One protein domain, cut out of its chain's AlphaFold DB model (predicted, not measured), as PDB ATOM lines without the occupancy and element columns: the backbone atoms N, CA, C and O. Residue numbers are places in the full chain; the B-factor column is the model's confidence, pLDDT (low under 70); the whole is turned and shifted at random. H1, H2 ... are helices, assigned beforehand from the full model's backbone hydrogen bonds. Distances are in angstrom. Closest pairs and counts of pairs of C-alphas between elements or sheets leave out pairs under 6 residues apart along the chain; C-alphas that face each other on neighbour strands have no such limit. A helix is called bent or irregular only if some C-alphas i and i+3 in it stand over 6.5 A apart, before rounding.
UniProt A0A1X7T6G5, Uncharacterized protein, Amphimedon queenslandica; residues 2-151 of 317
ATOM      1  N   PRO A   2     203.191 142.741 203.043       28.67
ATOM      2  CA  PRO A   2     202.514 143.848 203.703       28.67
ATOM      3  C   PRO A   2     202.634 145.075 202.793       28.67
ATOM      4  O   PRO A   2     203.727 145.406 202.334       28.67
ATOM      5  N   ILE A   3     201.497 145.685 202.469       31.52
ATOM      6  CA  ILE A   3     201.423 146.908 201.672       31.52
ATOM      7  C   ILE A   3     202.135 147.985 202.490       31.52
ATOM      8  O   ILE A   3     201.650 148.371 203.553       31.52
ATOM      9  N   GLN A   4     203.322 148.412 202.051       39.44
ATOM     10  CA  GLN A   4     203.962 149.578 202.648       39.44
ATOM     11  C   GLN A   4     202.982 150.751 202.535       39.44
ATOM     12  O   GLN A   4     202.427 150.955 201.450       39.44
ATOM     13  N   PRO A   5     202.745 151.513 203.616       44.59
ATOM     14  CA  PRO A   5     201.951 152.723 203.509       44.59
ATOM     15  C   PRO A   5     202.576 153.603 202.429       44.59
ATOM     16  O   PRO A   5     203.789 153.819 202.424       44.59
ATOM     17  N   VAL A   6     201.760 154.076 201.489       54.16
ATOM     18  CA  VAL A   6     202.203 155.037 200.479       54.16
ATOM     19  C   VAL A   6     202.521 156.333 201.222       54.16
ATOM     20  O   VAL A   6     201.637 157.114 201.558       54.16
ATOM     21  N   ILE A   7     203.794 156.519 201.560       54.72
ATOM     22  CA  ILE A   7     204.305 157.743 202.169       54.72
ATOM     23  C   ILE A   7     204.264 158.810 201.064       54.72
ATOM     24  O   ILE A   7     205.024 158.710 200.104       54.72
ATOM     25  N   GLY A   8     203.359 159.792 201.154       55.22
ATOM     26  CA  GLY A   8     203.255 160.898 200.188       55.22
ATOM     27  C   GLY A   8     201.894 161.605 200.185       55.22
ATOM     28  O   GLY A   8     200.930 161.117 200.775       55.22
ATOM     29  N   ASN A   9     201.802 162.762 199.517       60.34
ATOM     30  CA  ASN A   9     200.529 163.455 199.299       60.34
ATOM     31  C   ASN A   9     199.746 162.807 198.138       60.34
ATOM     32  O   ASN A   9     199.804 163.256 196.994       60.34
ATOM     33  N   ILE A  10     199.016 161.728 198.438       63.41
ATOM     34  CA  ILE A  10     198.214 160.959 197.464       63.41
ATOM     35  C   ILE A  10     197.088 161.819 196.855       63.41
ATOM     36  O   ILE A  10     196.642 161.568 195.738       63.41
ATOM     37  N   GLY A  11     196.673 162.876 197.560       65.00
ATOM     38  CA  GLY A  11     195.631 163.801 197.135       65.00
ATOM     39  C   GLY A  11     195.883 164.476 195.797       65.00
ATOM     40  O   GLY A  11     194.998 164.500 194.946       65.00
ATOM     41  N   VAL A  12     197.109 164.969 195.604       65.94
ATOM     42  CA  VAL A  12     197.535 165.621 194.357       65.94
ATOM     43  C   VAL A  12     197.407 164.656 193.193       65.94
ATOM     44  O   VAL A  12     196.718 164.956 192.231       65.94
ATOM     45  N   ARG A  13     198.004 163.467 193.320       69.06
ATOM     46  CA  ARG A  13     198.023 162.473 192.242       69.06
ATOM     47  C   ARG A  13     196.622 162.024 191.852       69.06
ATOM     48  O   ARG A  13     196.347 161.852 190.675       69.06
ATOM     49  N   ASN A  14     195.730 161.858 192.826       71.75
ATOM     50  CA  ASN A  14     194.344 161.507 192.536       71.75
ATOM     51  C   ASN A  14     193.622 162.636 191.792       71.75
ATOM     52  O   ASN A  14     192.878 162.355 190.863       71.75
ATOM     53  N   LEU A  15     193.858 163.900 192.157       76.19
ATOM     54  CA  LEU A  15     193.285 165.030 191.429       76.19
ATOM     55  C   LEU A  15     193.843 165.137 190.002       76.19
ATOM     56  O   LEU A  15     193.068 165.360 189.080       76.19
ATOM     57  N   GLU A  16     195.153 164.963 189.819       81.44
ATOM     58  CA  GLU A  16     195.800 164.970 188.498       81.44
ATOM     59  C   GLU A  16     195.196 163.887 187.589       81.44
ATOM     60  O   GLU A  16     194.761 164.187 186.482       81.44
ATOM     61  N   LEU A  17     195.038 162.659 188.099       81.56
ATOM     62  CA  LEU A  17     194.417 161.552 187.360       81.56
ATOM     63  C   LEU A  17     192.966 161.825 186.945       81.56
ATOM     64  O   LEU A  17     192.523 161.339 185.907       81.56
ATOM     65  N   GLU A  18     192.200 162.544 187.761       82.31
ATOM     66  CA  GLU A  18     190.809 162.897 187.452       82.31
ATOM     67  C   GLU A  18     190.727 164.052 186.449       82.31
ATOM     68  O   GLU A  18     189.873 164.052 185.562       82.31
ATOM     69  N   VAL A  19     191.640 165.023 186.550       84.06
ATOM     70  CA  VAL A  19     191.796 166.094 185.559       84.06
ATOM     71  C   VAL A  19     192.110 165.499 184.183       84.06
ATOM     72  O   VAL A  19     191.452 165.863 183.208       84.06
ATOM     73  N   ASP A  20     193.025 164.532 184.118       83.88
ATOM     74  CA  ASP A  20     193.445 163.883 182.870       83.88
ATOM     75  C   ASP A  20     192.338 163.032 182.223       83.88
ATOM     76  O   ASP A  20     192.346 162.808 181.013       83.88
ATOM     77  N   GLN A  21     191.359 162.571 183.009       86.56
ATOM     78  CA  GLN A  21     190.202 161.819 182.509       86.56
ATOM     79  C   GLN A  21     189.132 162.714 181.868       86.56
ATOM     80  O   GLN A  21     188.296 162.231 181.099       86.56
ATOM     81  N   ILE A  22     189.138 164.019 182.154       86.19
ATOM     82  CA  ILE A  22     188.196 164.973 181.570       86.19
ATOM     83  C   ILE A  22     188.860 165.604 180.345       86.19
ATOM     84  O   ILE A  22     189.652 166.531 180.475       86.19
ATOM     85  N   SER A  23     188.479 165.162 179.144       85.88
ATOM     86  CA  SER A  23     189.096 165.589 177.870       85.88
ATOM     87  C   SER A  23     189.266 167.108 177.723       85.88
ATOM     88  O   SER A  23     190.315 167.583 177.315       85.88
ATOM     89  N   LYS A  24     188.259 167.891 178.130       85.25
ATOM     90  CA  LYS A  24     188.300 169.366 178.087       85.25
ATOM     91  C   LYS A  24     189.291 170.002 179.077       85.25
ATOM     92  O   LYS A  24     189.646 171.162 178.898       85.25
ATOM     93  N   LEU A  25     189.666 169.301 180.148       87.50
ATOM     94  CA  LEU A  25     190.684 169.751 181.103       87.50
ATOM     95  C   LEU A  25     192.075 169.247 180.723       87.50
ATOM     96  O   LEU A  25     193.044 169.950 180.986       87.50
ATOM     97  N   GLN A  26     192.155 168.078 180.088       90.50
ATOM     98  CA  GLN A  26     193.404 167.416 179.726       90.50
ATOM     99  C   GLN A  26     194.322 168.305 178.878       90.50
ATOM    100  O   GLN A  26     195.503 168.417 179.185       90.50
ATOM    101  N   ASP A  27     193.794 169.000 177.867       89.62
ATOM    102  CA  ASP A  27     194.610 169.897 177.032       89.62
ATOM    103  C   ASP A  27     195.247 171.024 177.864       89.62
ATOM    104  O   ASP A  27     196.436 171.312 177.747       89.62
ATOM    105  N   ILE A  28     194.471 171.617 178.778       89.19
ATOM    106  CA  ILE A  28     194.954 172.674 179.678       89.19
ATOM    107  C   ILE A  28     195.956 172.103 180.692       89.19
ATOM    108  O   ILE A  28     196.935 172.766 181.037       89.19
ATOM    109  N   ALA A  29     195.714 170.885 181.177       90.38
ATOM    110  CA  ALA A  29     196.588 170.186 182.108       90.38
ATOM    111  C   ALA A  29     197.939 169.847 181.472       90.38
ATOM    112  O   ALA A  29     198.965 170.078 182.103       90.38
ATOM    113  N   ASN A  30     197.957 169.416 180.209       92.88
ATOM    114  CA  ASN A  30     199.184 169.162 179.454       92.88
ATOM    115  C   ASN A  30     200.023 170.439 179.306       92.88
ATOM    116  O   ASN A  30     201.208 170.437 179.630       92.88
ATOM    117  N   GLU A  31     199.409 171.561 178.914       92.94
ATOM    118  CA  GLU A  31     200.119 172.848 178.838       92.94
ATOM    119  C   GLU A  31     200.662 173.299 180.207       92.94
ATOM    120  O   GLU A  31     201.743 173.887 180.307       92.94
ATOM    121  N   LEU A  32     199.909 173.044 181.282       92.44
ATOM    122  CA  LEU A  32     200.354 173.324 182.644       92.44
ATOM    123  C   LEU A  32     201.505 172.421 183.074       92.44
ATOM    124  O   LEU A  32     202.423 172.904 183.736       92.44
ATOM    125  N   GLN A  33     201.464 171.143 182.717       93.75
ATOM    126  CA  GLN A  33     202.531 170.192 182.991       93.75
ATOM    127  C   GLN A  33     203.818 170.626 182.284       93.75
ATOM    128  O   GLN A  33     204.844 170.743 182.940       93.75
ATOM    129  N   GLU A  34     203.754 170.993 181.002       94.38
ATOM    130  CA  GLU A  34     204.917 171.479 180.246       94.38
ATOM    131  C   GLU A  34     205.554 172.719 180.890       94.38
ATOM    132  O   GLU A  34     206.771 172.790 181.075       94.38
ATOM    133  N   LYS A  35     204.735 173.701 181.293       94.94
ATOM    134  CA  LYS A  35     205.248 174.891 181.991       94.94
ATOM    135  C   LYS A  35     205.805 174.557 183.374       94.94
ATOM    136  O   LYS A  35     206.765 175.189 183.812       94.94
ATOM    137  N   TYR A  36     205.208 173.597 184.075       94.44
ATOM    138  CA  TYR A  36     205.687 173.138 185.377       94.44
ATOM    139  C   TYR A  36     207.044 172.433 185.252       94.44
ATOM    140  O   TYR A  36     207.959 172.735 186.019       94.44
ATOM    141  N   ASP A  37     207.192 171.565 184.252       94.62
ATOM    142  CA  ASP A  37     208.426 170.834 183.959       94.62
ATOM    143  C   ASP A  37     209.577 171.776 183.602       94.62
ATOM    144  O   ASP A  37     210.732 171.466 183.884       94.62
ATOM    145  N   PHE A  38     209.264 172.951 183.047       94.75
ATOM    146  CA  PHE A  38     210.226 174.033 182.871       94.75
ATOM    147  C   PHE A  38     210.517 174.788 184.179       94.75
ATOM    148  O   PHE A  38     211.674 175.014 184.516       94.75
ATOM    149  N   LEU A  39     209.493 175.149 184.960       95.44
ATOM    150  CA  LEU A  39     209.662 175.930 186.194       95.44
ATOM    151  C   LEU A  39     210.523 175.235 187.251       95.44
ATOM    152  O   LEU A  39     211.301 175.897 187.934       95.44
ATOM    153  N   VAL A  40     210.370 173.921 187.431       95.81
ATOM    154  CA  VAL A  40     211.109 173.169 188.457       95.81
ATOM    155  C   VAL A  40     212.631 173.323 188.313       95.81
ATOM    156  O   VAL A  40     213.258 173.765 189.283       95.81
ATOM    157  N   PRO A  41     213.247 173.000 187.159       95.50
ATOM    158  CA  PRO A  41     214.678 173.196 186.969       95.50
ATOM    159  C   PRO A  41     215.072 174.675 187.022       95.50
ATOM    160  O   PRO A  41     216.077 174.979 187.656       95.50
ATOM    161  N   THR A  42     214.275 175.608 186.486       95.75
ATOM    162  CA  THR A  42     214.611 177.045 186.549       95.75
ATOM    163  C   THR A  42     214.682 177.562 187.989       95.75
ATOM    164  O   THR A  42     215.616 178.276 188.349       95.75
ATOM    165  N   VAL A  43     213.731 177.188 188.851       96.00
ATOM    166  CA  VAL A  43     213.762 177.581 190.271       96.00
ATOM    167  C   VAL A  43     214.964 176.959 190.976       96.00
ATOM    168  O   VAL A  43     215.627 177.638 191.760       96.00
ATOM    169  N   LYS A  44     215.263 175.686 190.695       96.00
ATOM    170  CA  LYS A  44     216.441 175.006 191.242       96.00
ATOM    171  C   LYS A  44     217.734 175.740 190.856       96.00
ATOM    172  O   LYS A  44     218.516 176.084 191.738       96.00
ATOM    173  N   GLU A  45     217.923 176.030 189.570       95.06
ATOM    174  CA  GLU A  45     219.097 176.741 189.049       95.06
ATOM    175  C   GLU A  45     219.218 178.156 189.626       95.06
ATOM    176  O   GLU A  45     220.320 178.596 189.955       95.06
ATOM    177  N   SER A  46     218.096 178.862 189.795       95.38
ATOM    178  CA  SER A  46     218.071 180.195 190.401       95.38
ATOM    179  C   SER A  46     218.534 180.161 191.863       95.38
ATOM    180  O   SER A  46     219.361 180.980 192.272       95.38
ATOM    181  N   LEU A  47     218.084 179.175 192.647       95.50
ATOM    182  CA  LEU A  47     218.535 178.980 194.030       95.50
ATOM    183  C   LEU A  47     220.036 178.664 194.109       95.50
ATOM    184  O   LEU A  47     220.749 179.257 194.923       95.50
ATOM    185  N   GLU A  48     220.517 177.765 193.247       94.38
ATOM    186  CA  GLU A  48     221.928 177.367 193.171       94.38
ATOM    187  C   GLU A  48     222.832 178.541 192.764       94.38
ATOM    188  O   GLU A  48     223.845 178.808 193.416       94.38
ATOM    189  N   SER A  49     222.440 179.288 191.728       94.06
ATOM    190  CA  SER A  49     223.220 180.402 191.168       94.06
ATOM    191  C   SER A  49     223.321 181.600 192.112       94.06
ATOM    192  O   SER A  49     224.297 182.344 192.068       94.06
ATOM    193  N   ASN A  50     222.334 181.780 192.990       93.69
ATOM    194  CA  ASN A  50     222.336 182.820 194.019       93.69
ATOM    195  C   ASN A  50     222.911 182.339 195.361       93.69
ATOM    196  O   ASN A  50     222.789 183.039 196.366       93.69
ATOM    197  N   HIS A  51     223.543 181.160 195.389       92.12
ATOM    198  CA  HIS A  51     224.199 180.597 196.572       92.12
ATOM    199  C   HIS A  51     223.276 180.466 197.794       92.12
ATOM    200  O   HIS A  51     223.713 180.635 198.936       92.12
ATOM    201  N   ILE A  52     221.993 180.164 197.570       94.25
ATOM    202  CA  ILE A  52     221.073 179.857 198.665       94.25
ATOM    203  C   ILE A  52     221.474 178.515 199.276       94.25
ATOM    204  O   ILE A  52     221.637 177.523 198.574       94.25
ATOM    205  N   ASP A  53     221.611 178.472 200.598       92.75
ATOM    206  CA  ASP A  53     221.834 177.218 201.310       92.75
ATOM    207  C   ASP A  53     220.580 176.329 201.228       92.75
ATOM    208  O   ASP A  53     219.458 176.780 201.493       92.75
ATOM    209  N   VAL A  54     220.760 175.047 200.900       94.50
ATOM    210  CA  VAL A  54     219.681 174.055 200.913       94.50
ATOM    211  C   VAL A  54     219.030 173.947 202.299       94.50
ATOM    212  O   VAL A  54     217.832 173.677 202.385       94.50
ATOM    213  N   GLU A  55     219.757 174.216 203.389       92.44
ATOM    214  CA  GLU A  55     219.185 174.301 204.738       92.44
ATOM    215  C   GLU A  55     218.133 175.408 204.847       92.44
ATOM    216  O   GLU A  55     217.061 175.176 205.408       92.44
ATOM    217  N   ASN A  56     218.353 176.572 204.225       88.94
ATOM    218  CA  ASN A  56     217.370 177.661 204.220       88.94
ATOM    219  C   ASN A  56     216.083 177.250 203.489       88.94
ATOM    220  O   ASN A  56     214.977 177.549 203.944       88.94
ATOM    221  N   ALA A  57     216.209 176.508 202.387       89.88
ATOM    222  CA  ALA A  57     215.062 175.947 201.678       89.88
ATOM    223  C   ALA A  57     214.354 174.850 202.495       89.88
ATOM    224  O   ALA A  57     213.122 174.806 202.546       89.88
ATOM    225  N   LYS A  58     215.114 173.992 203.187       89.56
ATOM    226  CA  LYS A  58     214.577 172.946 204.072       89.56
ATOM    227  C   LYS A  58     213.816 173.525 205.259       89.56
ATOM    228  O   LYS A  58     212.767 172.977 205.607       89.56
ATOM    229  N   LEU A  59     214.272 174.640 205.835       84.38
ATOM    230  CA  LEU A  59     213.592 175.331 206.938       84.38
ATOM    231  C   LEU A  59     212.149 175.714 206.589       84.38
ATOM    232  O   LEU A  59     211.257 175.567 207.427       84.38
ATOM    233  N   LEU A  60     211.871 176.072 205.328       78.50
ATOM    234  CA  LEU A  60     210.502 176.335 204.874       78.50
ATOM    235  C   LEU A  60     209.573 175.120 205.021       78.50
ATOM    236  O   LEU A  60     208.360 175.284 205.002       78.50
ATOM    237  N   ILE A  61     210.077 173.896 205.139       79.44
ATOM    238  CA  ILE A  61     209.247 172.685 205.103       79.44
ATOM    239  C   ILE A  61     209.355 171.902 206.410       79.44
ATOM    240  O   ILE A  61     208.350 171.399 206.911       79.44
ATOM    241  N   ILE A  62     210.550 171.820 206.990       80.25
ATOM    242  CA  ILE A  62     210.853 170.918 208.100       80.25
ATOM    243  C   ILE A  62     210.097 171.266 209.386       80.25
ATOM    244  O   ILE A  62     209.504 170.381 209.999       80.25
ATOM    245  N   GLU A  63     210.035 172.544 209.769       71.75
ATOM    246  CA  GLU A  63     209.314 172.991 210.971       71.75
ATOM    247  C   GLU A  63     207.805 172.752 210.843       71.75
ATOM    248  O   GLU A  63     207.099 172.489 211.818       71.75
ATOM    249  N   ARG A  64     207.302 172.812 209.607       70.00
ATOM    250  CA  ARG A  64     205.894 172.577 209.272       70.00
ATOM    251  C   ARG A  64     205.579 171.082 209.367       70.00
ATOM    252  O   ARG A  64     204.668 170.682 210.092       70.00
ATOM    253  N   LEU A  65     206.413 170.240 208.748       72.44
ATOM    254  CA  LEU A  65     206.303 168.783 208.856       72.44
ATOM    255  C   LEU A  65     206.391 168.297 210.307       72.44
ATOM    256  O   LEU A  65     205.573 167.466 210.699       72.44
ATOM    257  N   LYS A  66     207.322 168.839 211.109       73.12
ATOM    258  CA  LYS A  66     207.480 168.502 212.534       73.12
ATOM    259  C   LYS A  66     206.189 168.733 213.312       73.12
ATOM    260  O   LYS A  66     205.718 167.806 213.962       73.12
ATOM    261  N   ARG A  67     205.551 169.901 213.180       65.56
ATOM    262  CA  ARG A  67     204.266 170.179 213.850       65.56
ATOM    263  C   ARG A  67     203.184 169.162 213.492       65.56
ATOM    264  O   ARG A  67     202.602 168.563 214.388       65.56
ATOM    265  N   LYS A  68     202.967 168.854 212.207       62.25
ATOM    266  CA  LYS A  68     201.920 167.880 211.839       62.25
ATOM    267  C   LYS A  68     202.275 166.433 212.165       62.25
ATOM    268  O   LYS A  68     201.356 165.653 212.376       62.25
ATOM    269  N   ALA A  69     203.549 166.051 212.220       67.06
ATOM    270  CA  ALA A  69     203.927 164.686 212.592       67.06
ATOM    271  C   ALA A  69     203.437 164.296 214.001       67.06
ATOM    272  O   ALA A  69     203.194 163.115 214.232       67.06
ATOM    273  N   HIS A  70     203.192 165.270 214.889       65.88
ATOM    274  CA  HIS A  70     202.550 165.046 216.192       65.88
ATOM    275  C   HIS A  70     201.103 164.545 216.060       65.88
ATOM    276  O   HIS A  70     200.660 163.719 216.848       65.88
ATOM    277  N   VAL A  71     200.377 165.013 215.041       55.72
ATOM    278  CA  VAL A  71     198.952 164.699 214.812       55.72
ATOM    279  C   VAL A  71     198.774 163.608 213.748       55.72
ATOM    280  O   VAL A  71     197.773 162.899 213.718       55.72
ATOM    281  N   VAL A  72     199.749 163.459 212.849       62.78
ATOM    282  CA  VAL A  72     199.730 162.527 211.716       62.78
ATOM    283  C   VAL A  72     201.080 161.790 211.660       62.78
ATOM    284  O   VAL A  72     201.949 162.138 210.852       62.78
ATOM    285  N   PRO A  73     201.276 160.754 212.509       66.81
ATOM    286  CA  PRO A  73     202.573 160.088 212.708       66.81
ATOM    287  C   PRO A  73     203.189 159.474 211.445       66.81
ATOM    288  O   PRO A  73     204.407 159.337 211.343       66.81
ATOM    289  N   ILE A  74     202.368 159.163 210.436       67.75
ATOM    290  CA  ILE A  74     202.805 158.650 209.126       67.75
ATOM    291  C   ILE A  74     203.723 159.627 208.359       67.75
ATOM    292  O   ILE A  74     204.381 159.227 207.402       67.75
ATOM    293  N   LEU A  75     203.809 160.893 208.783       69.88
ATOM    294  CA  LEU A  75     204.697 161.909 208.202       69.88
ATOM    295  C   LEU A  75     206.088 161.945 208.836       69.88
ATOM    296  O   LEU A  75     206.996 162.542 208.259       69.88
ATOM    297  N   MET A  76     206.276 161.309 209.995       76.19
ATOM    298  CA  MET A  76     207.567 161.272 210.685       76.19
ATOM    299  C   MET A  76     208.706 160.739 209.790       76.19
ATOM    300  O   MET A  76     209.782 161.345 209.772       76.19
ATOM    301  N   PRO A  77     208.494 159.697 208.956       80.94
ATOM    302  CA  PRO A  77     209.505 159.255 207.998       80.94
ATOM    303  C   PRO A  77     209.902 160.329 206.974       80.94
ATOM    304  O   PRO A  77     211.068 160.385 206.589       80.94
ATOM    305  N   CYS A  78     208.978 161.202 206.548       80.81
ATOM    306  CA  CYS A  78     209.274 162.270 205.586       80.81
ATOM    307  C   CYS A  78     210.270 163.287 206.147       80.81
ATOM    308  O   CYS A  78     211.130 163.750 205.404       80.81
ATOM    309  N   ILE A  79     210.185 163.599 207.446       82.19
ATOM    310  CA  ILE A  79     211.115 164.518 208.117       82.19
ATOM    311  C   ILE A  79     212.529 163.953 208.049       82.19
ATOM    312  O   ILE A  79     213.428 164.623 207.553       82.19
ATOM    313  N   GLY A  80     212.707 162.689 208.446       84.75
ATOM    314  CA  GLY A  80     214.023 162.055 208.411       84.75
ATOM    315  C   GLY A  80     214.593 161.921 206.995       84.75
ATOM    316  O   GLY A  80     215.807 161.898 206.820       84.75
ATOM    317  N   ILE A  81     213.747 161.826 205.963       86.62
ATOM    318  CA  ILE A  81     214.200 161.816 204.564       86.62
ATOM    319  C   ILE A  81     214.619 163.219 204.119       86.62
ATOM    320  O   ILE A  81     215.670 163.351 203.498       86.62
ATOM    321  N   LEU A  82     213.834 164.245 204.457       88.38
ATOM    322  CA  LEU A  82     214.145 165.642 204.157       88.38
ATOM    323  C   LEU A  82     215.438 166.098 204.847       88.38
ATOM    324  O   LEU A  82     216.271 166.732 204.210       88.38
ATOM    325  N   GLU A  83     215.637 165.731 206.115       89.06
ATOM    326  CA  GLU A  83     216.855 166.040 206.884       89.06
ATOM    327  C   GLU A  83     218.124 165.458 206.238       89.06
ATOM    328  O   GLU A  83     219.199 166.032 206.373       89.06
ATOM    329  N   ARG A  84     218.010 164.351 205.489       91.62
ATOM    330  CA  ARG A  84     219.138 163.721 204.777       91.62
ATOM    331  C   ARG A  84     219.428 164.315 203.393       91.62
ATOM    332  O   ARG A  84     220.445 163.956 202.794       91.62
ATOM    333  N   ALA A  85     218.553 165.167 202.860       92.69
ATOM    334  CA  ALA A  85     218.820 165.865 201.605       92.69
ATOM    335  C   ALA A  85     219.938 166.889 201.836       92.69
ATOM    336  O   ALA A  85     219.796 167.756 202.692       92.69
ATOM    337  N   HIS A  86     221.054 166.770 201.124       93.50
ATOM    338  CA  HIS A  86     222.275 167.564 201.347       93.50
ATOM    339  C   HIS A  86     222.568 168.552 200.214       93.50
ATOM    340  O   HIS A  86     223.491 169.351 200.313       93.50
ATOM    341  N   ASP A  87     221.773 168.512 199.151       94.81
ATOM    342  CA  ASP A  87     221.878 169.376 197.982       94.81
ATOM    343  C   ASP A  87     220.483 169.642 197.399       94.81
ATOM    344  O   ASP A  87     219.490 169.003 197.775       94.81
ATOM    345  N   PHE A  88     220.384 170.604 196.480       96.00
ATOM    346  CA  PHE A  88     219.107 170.909 195.841       96.00
ATOM    347  C   PHE A  88     218.591 169.754 194.979       96.00
ATOM    348  O   PHE A  88     217.382 169.566 194.890       96.00
ATOM    349  N   GLU A  89     219.462 168.926 194.404       95.44
ATOM    350  CA  GLU A  89     219.047 167.739 193.649       95.44
ATOM    351  C   GLU A  89     218.229 166.769 194.522       95.44
ATOM    352  O   GLU A  89     217.081 166.437 194.209       95.44
ATOM    353  N   SER A  90     218.777 166.353 195.663       95.12
ATOM    354  CA  SER A  90     218.107 165.467 196.619       95.12
ATOM    355  C   SER A  90     216.881 166.122 197.260       95.12
ATOM    356  O   SER A  90     215.872 165.441 197.473       95.12
ATOM    357  N   PHE A  91     216.924 167.434 197.505       94.62
ATOM    358  CA  PHE A  91     215.797 168.204 198.025       94.62
ATOM    359  C   PHE A  91     214.621 168.241 197.040       94.62
ATOM    360  O   PHE A  91     213.521 167.813 197.388       94.62
ATOM    361  N   PHE A  92     214.830 168.664 195.791       94.69
ATOM    362  CA  PHE A  92     213.768 168.717 194.782       94.69
ATOM    363  C   PHE A  92     213.235 167.325 194.437       94.69
ATOM    364  O   PHE A  92     212.022 167.137 194.325       94.69
ATOM    365  N   LYS A  93     214.108 166.310 194.386       93.06
ATOM    366  CA  LYS A  93     213.687 164.913 194.224       93.06
ATOM    367  C   LYS A  93     212.771 164.453 195.356       93.06
ATOM    368  O   LYS A  93     211.806 163.734 195.096       93.06
ATOM    369  N   PHE A  94     213.041 164.855 196.600       90.62
ATOM    370  CA  PHE A  94     212.129 164.624 197.718       90.62
ATOM    371  C   PHE A  94     210.783 165.320 197.476       90.62
ATOM    372  O   PHE A  94     209.742 164.664 197.562       90.62
ATOM    373  N   LEU A  95     210.785 166.606 197.114       87.88
ATOM    374  CA  LEU A  95     209.544 167.358 196.920       87.88
ATOM    375  C   LEU A  95     208.641 166.734 195.854       87.88
ATOM    376  O   LEU A  95     207.455 166.531 196.116       87.88
ATOM    377  N   SER A  96     209.195 166.370 194.697       87.12
ATOM    378  CA  SER A  96     208.426 165.748 193.615       87.12
ATOM    379  C   SER A  96     207.990 164.326 193.972       87.12
ATOM    380  O   SER A  96     206.831 163.957 193.776       87.12
ATOM    381  N   LYS A  97     208.885 163.512 194.553       85.38
ATOM    382  CA  LYS A  97     208.581 162.109 194.892       85.38
ATOM    383  C   LYS A  97     207.411 161.998 195.865       85.38
ATOM    384  O   LYS A  97     206.561 161.126 195.688       85.38
ATOM    385  N   TYR A  98     207.372 162.875 196.865       79.25
ATOM    386  CA  TYR A  98     206.338 162.884 197.899       79.25
ATOM    387  C   TYR A  98     205.174 163.837 197.587       79.25
ATOM    388  O   TYR A  98     204.306 164.027 198.441       79.25
ATOM    389  N   SER A  99     205.121 164.382 196.364       77.31
ATOM    390  CA  SER A  99     204.048 165.254 195.866       77.31
ATOM    391  C   SER A  99     203.845 166.526 196.711       77.31
ATOM    392  O   SER A  99     202.731 167.026 196.861       77.31
ATOM    393  N   PHE A 100     204.934 167.068 197.270       78.75
ATOM    394  CA  PHE A 100     204.954 168.399 197.894       78.75
ATOM    395  C   PHE A 100     204.975 169.529 196.863       78.75
ATOM    396  O   PHE A 100     204.576 170.646 197.189       78.75
ATOM    397  N   ILE A 101     205.418 169.228 195.641       84.31
ATOM    398  CA  ILE A 101     205.279 170.069 194.453       84.31
ATOM    399  C   ILE A 101     204.678 169.234 193.314       84.31
ATOM    400  O   ILE A 101     204.886 168.022 193.264       84.31
ATOM    401  N   GLY A 102     203.933 169.885 192.427       85.69
ATOM    402  CA  GLY A 102     203.319 169.304 191.226       85.69
ATOM    403  C   GLY A 102     202.687 170.409 190.382       85.69
ATOM    404  O   GLY A 102     202.607 171.547 190.854       85.69
ATOM    405  N   TYR A 103     202.202 170.110 189.177       86.81
ATOM    406  CA  TYR A 103     201.588 171.145 188.337       86.81
ATOM    407  C   TYR A 103     200.308 171.699 188.999       86.81
ATOM    408  O   TYR A 103     200.103 172.905 189.120       86.81
ATOM    409  N   LEU A 104     199.496 170.845 189.626       79.75
ATOM    410  CA  LEU A 104     198.360 171.334 190.420       79.75
ATOM    411  C   LEU A 104     198.758 171.913 191.789       79.75
ATOM    412  O   LEU A 104     197.934 172.557 192.444       79.75
ATOM    413  N   ASN A 105     200.014 171.724 192.212       78.25
ATOM    414  CA  ASN A 105     200.564 172.124 193.509       78.25
ATOM    415  C   ASN A 105     201.911 172.873 193.385       78.25
ATOM    416  O   ASN A 105     202.940 172.470 193.931       78.25
ATOM    417  N   TYR A 106     201.923 173.980 192.648       85.62
ATOM    418  CA  TYR A 106     203.147 174.742 192.358       85.62
ATOM    419  C   TYR A 106     203.505 175.787 193.430       85.62
ATOM    420  O   TYR A 106     204.566 176.402 193.384       85.62
ATOM    421  N   LYS A 107     202.638 176.055 194.407       83.06
ATOM    422  CA  LYS A 107     202.821 177.218 195.291       83.06
ATOM    423  C   LYS A 107     204.030 177.107 196.223       83.06
ATOM    424  O   LYS A 107     204.657 178.120 196.517       83.06
ATOM    425  N   LEU A 108     204.384 175.900 196.676       82.75
ATOM    426  CA  LEU A 108     205.627 175.690 197.427       82.75
ATOM    427  C   LEU A 108     206.853 175.953 196.543       82.75
ATOM    428  O   LEU A 108     207.808 176.570 197.006       82.75
ATOM    429  N   LEU A 109     206.798 175.548 195.270       89.69
ATOM    430  CA  LEU A 109     207.835 175.856 194.284       89.69
ATOM    431  C   LEU A 109     207.997 177.375 194.113       89.69
ATOM    432  O   LEU A 109     209.118 177.873 194.093       89.69
ATOM    433  N   LYS A 110     206.891 178.126 194.089       88.00
ATOM    434  CA  LYS A 110     206.947 179.591 194.061       88.00
ATOM    435  C   LYS A 110     207.460 180.207 195.364       88.00
ATOM    436  O   LYS A 110     208.231 181.154 195.335       88.00
ATOM    437  N   ALA A 111     207.079 179.676 196.524       84.56
ATOM    438  CA  ALA A 111     207.626 180.156 197.795       84.56
ATOM    439  C   ALA A 111     209.152 179.960 197.860       84.56
ATOM    440  O   ALA A 111     209.864 180.818 198.374       84.56
ATOM    441  N   LEU A 112     209.657 178.856 197.300       88.62
ATOM    442  CA  LEU A 112     211.091 178.624 197.145       88.62
ATOM    443  C   LEU A 112     211.726 179.651 196.208       88.62
ATOM    444  O   LEU A 112     212.759 180.216 196.556       88.62
ATOM    445  N   SER A 113     211.093 179.964 195.075       90.62
ATOM    446  CA  SER A 113     211.619 180.977 194.156       90.62
ATOM    447  C   SER A 113     211.691 182.375 194.761       90.62
ATOM    448  O   SER A 113     212.457 183.189 194.278       90.62
ATOM    449  N   GLN A 114     210.924 182.669 195.811       88.25
ATOM    450  CA  GLN A 114     210.956 183.960 196.507       88.25
ATOM    451  C   GLN A 114     212.095 184.100 197.518       88.25
ATOM    452  O   GLN A 114     212.329 185.201 198.019       88.25
ATOM    453  N   LEU A 115     212.829 183.018 197.806       88.38
ATOM    454  CA  LEU A 115     214.115 183.118 198.506       88.38
ATOM    455  C   LEU A 115     215.140 183.915 197.686       88.38
ATOM    456  O   LEU A 115     216.120 184.416 198.233       88.38
ATOM    457  N   VAL A 116     214.875 184.058 196.388       88.19
ATOM    458  CA  VAL A 116     215.639 184.838 195.426       88.19
ATOM    459  C   VAL A 116     214.746 185.889 194.772       88.19
ATOM    460  O   VAL A 116     213.545 185.711 194.599       88.19
ATOM    461  N   LYS A 117     215.325 187.039 194.421       80.69
ATOM    462  CA  LYS A 117     214.624 188.074 193.650       80.69
ATOM    463  C   LYS A 117     214.979 187.920 192.177       80.69
ATOM    464  O   LYS A 117     215.787 188.680 191.658       80.69
ATOM    465  N   ASP A 118     214.407 186.897 191.549       88.44
ATOM    466  CA  ASP A 118     214.641 186.561 190.144       88.44
ATOM    467  C   ASP A 118     213.425 186.945 189.284       88.44
ATOM    468  O   ASP A 118     212.366 186.312 189.339       88.44
ATOM    469  N   ASP A 119     213.570 188.020 188.508       88.75
ATOM    470  CA  ASP A 119     212.500 188.571 187.673       88.75
ATOM    471  C   ASP A 119     212.088 187.629 186.531       88.75
ATOM    472  O   ASP A 119     210.918 187.615 186.138       88.75
ATOM    473  N   GLU A 120     213.012 186.807 186.026       90.06
ATOM    474  CA  GLU A 120     212.739 185.854 184.949       90.06
ATOM    475  C   GLU A 120     211.858 184.715 185.466       90.06
ATOM    476  O   GLU A 120     210.801 184.416 184.900       90.06
ATOM    477  N   VAL A 121     212.233 184.147 186.615       92.62
ATOM    478  CA  VAL A 121     211.429 183.130 187.305       92.62
ATOM    479  C   VAL A 121     210.047 183.682 187.652       92.62
ATOM    480  O   VAL A 121     209.032 183.018 187.419       92.62
ATOM    481  N   ASN A 122     209.978 184.922 188.145       89.75
ATOM    482  CA  ASN A 122     208.709 185.586 188.436       89.75
ATOM    483  C   ASN A 122     207.824 185.719 187.188       89.75
ATOM    484  O   ASN A 122     206.619 185.466 187.277       89.75
ATOM    485  N   ARG A 123     208.397 186.053 186.023       92.12
ATOM    486  CA  ARG A 123     207.653 186.129 184.756       92.12
ATOM    487  C   ARG A 123     207.096 184.769 184.341       92.12
ATOM    488  O   ARG A 123     205.924 184.685 183.978       92.12
ATOM    489  N   HIS A 124     207.885 183.703 184.454       93.50
ATOM    490  CA  HIS A 124     207.411 182.351 184.147       93.50
ATOM    491  C   HIS A 124     206.265 181.910 185.059       93.50
ATOM    492  O   HIS A 124     205.309 181.294 184.582       93.50
ATOM    493  N   PHE A 125     206.299 182.281 186.342       93.06
ATOM    494  CA  PHE A 125     205.153 182.059 187.220       93.06
ATOM    495  C   PHE A 125     203.918 182.844 186.779       93.06
ATOM    496  O   PHE A 125     202.834 182.280 186.802       93.06
ATOM    497  N   LEU A 126     204.031 184.096 186.329       90.38
ATOM    498  CA  LEU A 126     202.857 184.846 185.853       90.38
ATOM    499  C   LEU A 126     202.159 184.137 184.681       90.38
ATOM    500  O   LEU A 126     200.938 183.975 184.692       90.38
ATOM    501  N   GLU A 127     202.927 183.651 183.706       92.12
ATOM    502  CA  GLU A 127     202.378 182.881 182.583       92.12
ATOM    503  C   GLU A 127     201.763 181.549 183.026       92.12
ATOM    504  O   GLU A 127     200.723 181.125 182.509       92.12
ATOM    505  N   TYR A 128     202.417 180.872 183.972       93.50
ATOM    506  CA  TYR A 128     201.919 179.640 184.571       93.50
ATOM    507  C   TYR A 128     200.545 179.853 185.200       93.50
ATOM    508  O   TYR A 128     199.603 179.092 184.980       93.50
ATOM    509  N   GLU A 129     200.415 180.930 185.962       90.19
ATOM    510  CA  GLU A 129     199.214 181.250 186.716       90.19
ATOM    511  C   GLU A 129     198.052 181.675 185.837       90.19
ATOM    512  O   GLU A 129     196.905 181.353 186.148       90.19
ATOM    513  N   GLU A 130     198.328 182.318 184.705       88.31
ATOM    514  CA  GLU A 130     197.308 182.595 183.698       88.31
ATOM    515  C   GLU A 130     196.698 181.291 183.156       88.31
ATOM    516  O   GLU A 130     195.476 181.163 183.029       88.31
ATOM    517  N   LYS A 131     197.534 180.285 182.871       89.62
ATOM    518  CA  LYS A 131     197.072 178.960 182.428       89.62
ATOM    519  C   LYS A 131     196.361 178.205 183.548       89.62
ATOM    520  O   LYS A 131     195.307 177.614 183.318       89.62
ATOM    521  N   TYR A 132     196.861 178.308 184.774       88.56
ATOM    522  CA  TYR A 132     196.237 177.694 185.942       88.56
ATOM    523  C   TYR A 132     194.844 178.284 186.193       88.56
ATOM    524  O   TYR A 132     193.878 177.562 186.440       88.56
ATOM    525  N   ALA A 133     194.696 179.599 186.025       85.31
ATOM    526  CA  ALA A 133     193.408 180.271 186.085       85.31
ATOM    527  C   ALA A 133     192.447 179.795 184.985       85.31
ATOM    528  O   ALA A 133     191.248 179.693 185.247       85.31
ATOM    529  N   LYS A 134     192.932 179.473 183.776       87.00
ATOM    530  CA  LYS A 134     192.099 178.885 182.707       87.00
ATOM    531  C   LYS A 134     191.561 177.513 183.109       87.00
ATOM    532  O   LYS A 134     190.361 177.294 182.955       87.00
ATOM    533  N   LEU A 135     192.395 176.655 183.703       86.94
ATOM    534  CA  LEU A 135     191.968 175.349 184.225       86.94
ATOM    535  C   LEU A 135     190.839 175.508 185.253       86.94
ATOM    536  O   LEU A 135     189.777 174.906 185.119       86.94
ATOM    537  N   LEU A 136     191.026 176.385 186.243       82.19
ATOM    538  CA  LEU A 136     190.038 176.630 187.301       82.19
ATOM    539  C   LEU A 136     188.758 177.333 186.812       82.19
ATOM    540  O   LEU A 136     187.721 177.287 187.483       82.19
ATOM    541  N   ASN A 137     188.829 178.033 185.678       79.62
ATOM    542  CA  ASN A 137     187.689 178.680 185.029       79.62
ATOM    543  C   ASN A 137     186.897 177.744 184.113       79.62
ATOM    544  O   ASN A 137     185.795 178.112 183.688       79.62
ATOM    545  N   ALA A 138     187.441 176.576 183.776       84.31
ATOM    546  CA  ALA A 138     186.760 175.621 182.925       84.31
ATOM    547  C   ALA A 138     185.495 175.112 183.630       84.31
ATOM    548  O   ALA A 138     185.538 174.666 184.777       84.31
ATOM    549  N   ALA A 139     184.350 175.169 182.945       77.00
ATOM    550  CA  ALA A 139     183.070 174.757 183.528       77.00
ATOM    551  C   ALA A 139     183.106 173.292 183.998       77.00
ATOM    552  O   ALA A 139     182.625 172.970 185.081       77.00
ATOM    553  N   CYS A 140     183.768 172.425 183.229       79.25
ATOM    554  CA  CYS A 140     183.958 171.011 183.550       79.25
ATOM    555  C   CYS A 140     184.848 170.761 184.778       79.25
ATOM    556  O   CYS A 140     184.778 169.674 185.338       79.25
ATOM    557  N   PHE A 141     185.609 171.747 185.266       78.88
ATOM    558  CA  PHE A 141     186.339 171.613 186.529       78.88
ATOM    559  C   PHE A 141     185.378 171.443 187.718       78.88
ATOM    560  O   PHE A 141     185.699 170.775 188.697       78.88
ATOM    561  N   THR A 142     184.151 171.972 187.623       73.00
ATOM    562  CA  THR A 142     183.113 171.742 188.644       73.00
ATOM    563  C   THR A 142     182.700 170.271 188.755       73.00
ATOM    564  O   THR A 142     182.238 169.849 189.814       73.00
ATOM    565  N   ASN A 143     182.961 169.448 187.733       76.50
ATOM    566  CA  ASN A 143     182.724 168.008 187.810       76.50
ATOM    567  C   ASN A 143     183.605 167.349 188.877       76.50
ATOM    568  O   ASN A 143     183.227 166.307 189.396       76.50
ATOM    569  N   LEU A 144     184.721 167.972 189.271       73.94
ATOM    570  CA  LEU A 144     185.640 167.468 190.292       73.94
ATOM    571  C   LEU A 144     185.193 167.787 191.730       73.94
ATOM    572  O   LEU A 144     185.822 167.323 192.675       73.94
ATOM    573  N   ILE A 145     184.097 168.534 191.935       71.69
ATOM    574  CA  ILE A 145     183.604 168.905 193.279       71.69
ATOM    575  C   ILE A 145     183.395 167.666 194.166       71.69
ATOM    576  O   ILE A 145     183.788 167.670 195.333       71.69
ATOM    577  N   HIS A 146     182.842 166.590 193.600       68.44
ATOM    578  CA  HIS A 146     182.567 165.339 194.313       68.44
ATOM    579  C   HIS A 146     183.836 164.661 194.866       68.44
ATOM    580  O   HIS A 146     183.782 163.974 195.889       68.44
ATOM    581  N   LEU A 147     184.990 164.875 194.225       66.50
ATOM    582  CA  LEU A 147     186.277 164.351 194.674       66.50
ATOM    583  C   LEU A 147     186.665 164.972 196.021       66.50
ATOM    584  O   LEU A 147     187.038 164.266 196.957       66.50
ATOM    585  N   PHE A 148     186.502 166.290 196.137       63.91
ATOM    586  CA  PHE A 148     186.806 167.037 197.356       63.91
ATOM    587  C   PHE A 148     185.817 166.740 198.495       63.91
ATOM    588  O   PHE A 148     186.177 166.853 199.667       63.91
ATOM    589  N   GLU A 149     184.590 166.317 198.166       62.16
ATOM    590  CA  GLU A 149     183.605 165.841 199.147       62.16
ATOM    591  C   GLU A 149     184.017 164.504 199.764       62.16
ATOM    592  O   GLU A 149     184.018 164.351 200.986       62.16
ATOM    593  N   LYS A 150     184.358 163.530 198.912       59.56
ATOM    594  CA  LYS A 150     184.702 162.167 199.332       59.56
ATOM    595  C   LYS A 150     186.072 162.108 200.001       59.56
ATOM    596  O   LYS A 150     186.325 161.244 200.839       59.56
ATOM    597  N   HIS A 151     186.943 163.035 199.628       57.53
ATOM    598  CA  HIS A 151     188.322 163.057 200.054       57.53
ATOM    599  C   HIS A 151     188.743 164.488 200.387       57.53
ATOM    600  O   HIS A 151     189.500 165.132 199.664       57.53
TER     601      HIS A 151
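This is residues 2 to 151 of the 317 residues of an uncharacterized protein of Amphimedon queenslandica (UniProt A0A1X7T6G5). The long helix H2 and H7 lie side by side, running opposite ways; at one end H1 folds back from H2 in a V, and H8 makes a corner beside H7 and packs on H1. Toward the other end, the short H6 and H5 pack on H2, with the hairpin of H3 and H4 beyond H5. The printed part has 150 residues with eight named helices, H1 to H8 in order, and no named strand: all helix. It is compact, with a radius of gyration of the C-alphas of 16.5 A, and only just flat, spanning 46 by 42 by 23 A.

H1 is residues 10 to 21, from C-alpha 10 at (198.214, 160.959, 197.464). H2, residues 23 to 49, is 39.5 A from first to last C-alpha. H3 is residues 54 to 69, 21.7 A, with a kink of 38 degrees near residue 61; H4 is 73 to 83, H5 88 to 97, H6 107 to 113. H7, residues 119 to 137, is 26.8 A. H8, residues 139 to 150, ends at C-alpha 150 (184.702, 162.167, 199.332). H3, H4 and H8 are irregular: C-alphas 60 and 63 are 7.1 A apart, 74 and 77 6.8 A, only just, and 143 and 146 7.0 A.

H2 is the hub, touching five helices. It touches H7 at a shallow tilt of 20 degrees; the closest C-alphas, of Ile 28 and Leu 135, are 6.1 A apart. H3, H4 and H5 form a bundle, helices side by side, up and down. Every O i to N i+4 pair is within hydrogen-bond range in H1, H5, H6 and H7; in H2 20 of 23, H3 8 of 12, H4 5 of 7 and H8 2 of 8, with 8 of 9 O i to N i+3 pairs in H8.

The C-alphas of Pro 2 and Asp 119 are farthest apart, 48.5 A. The printed part has no cut and no long link. Residues 2 to 13, 67 to 75 and 146 to 151 are under pLDDT 70.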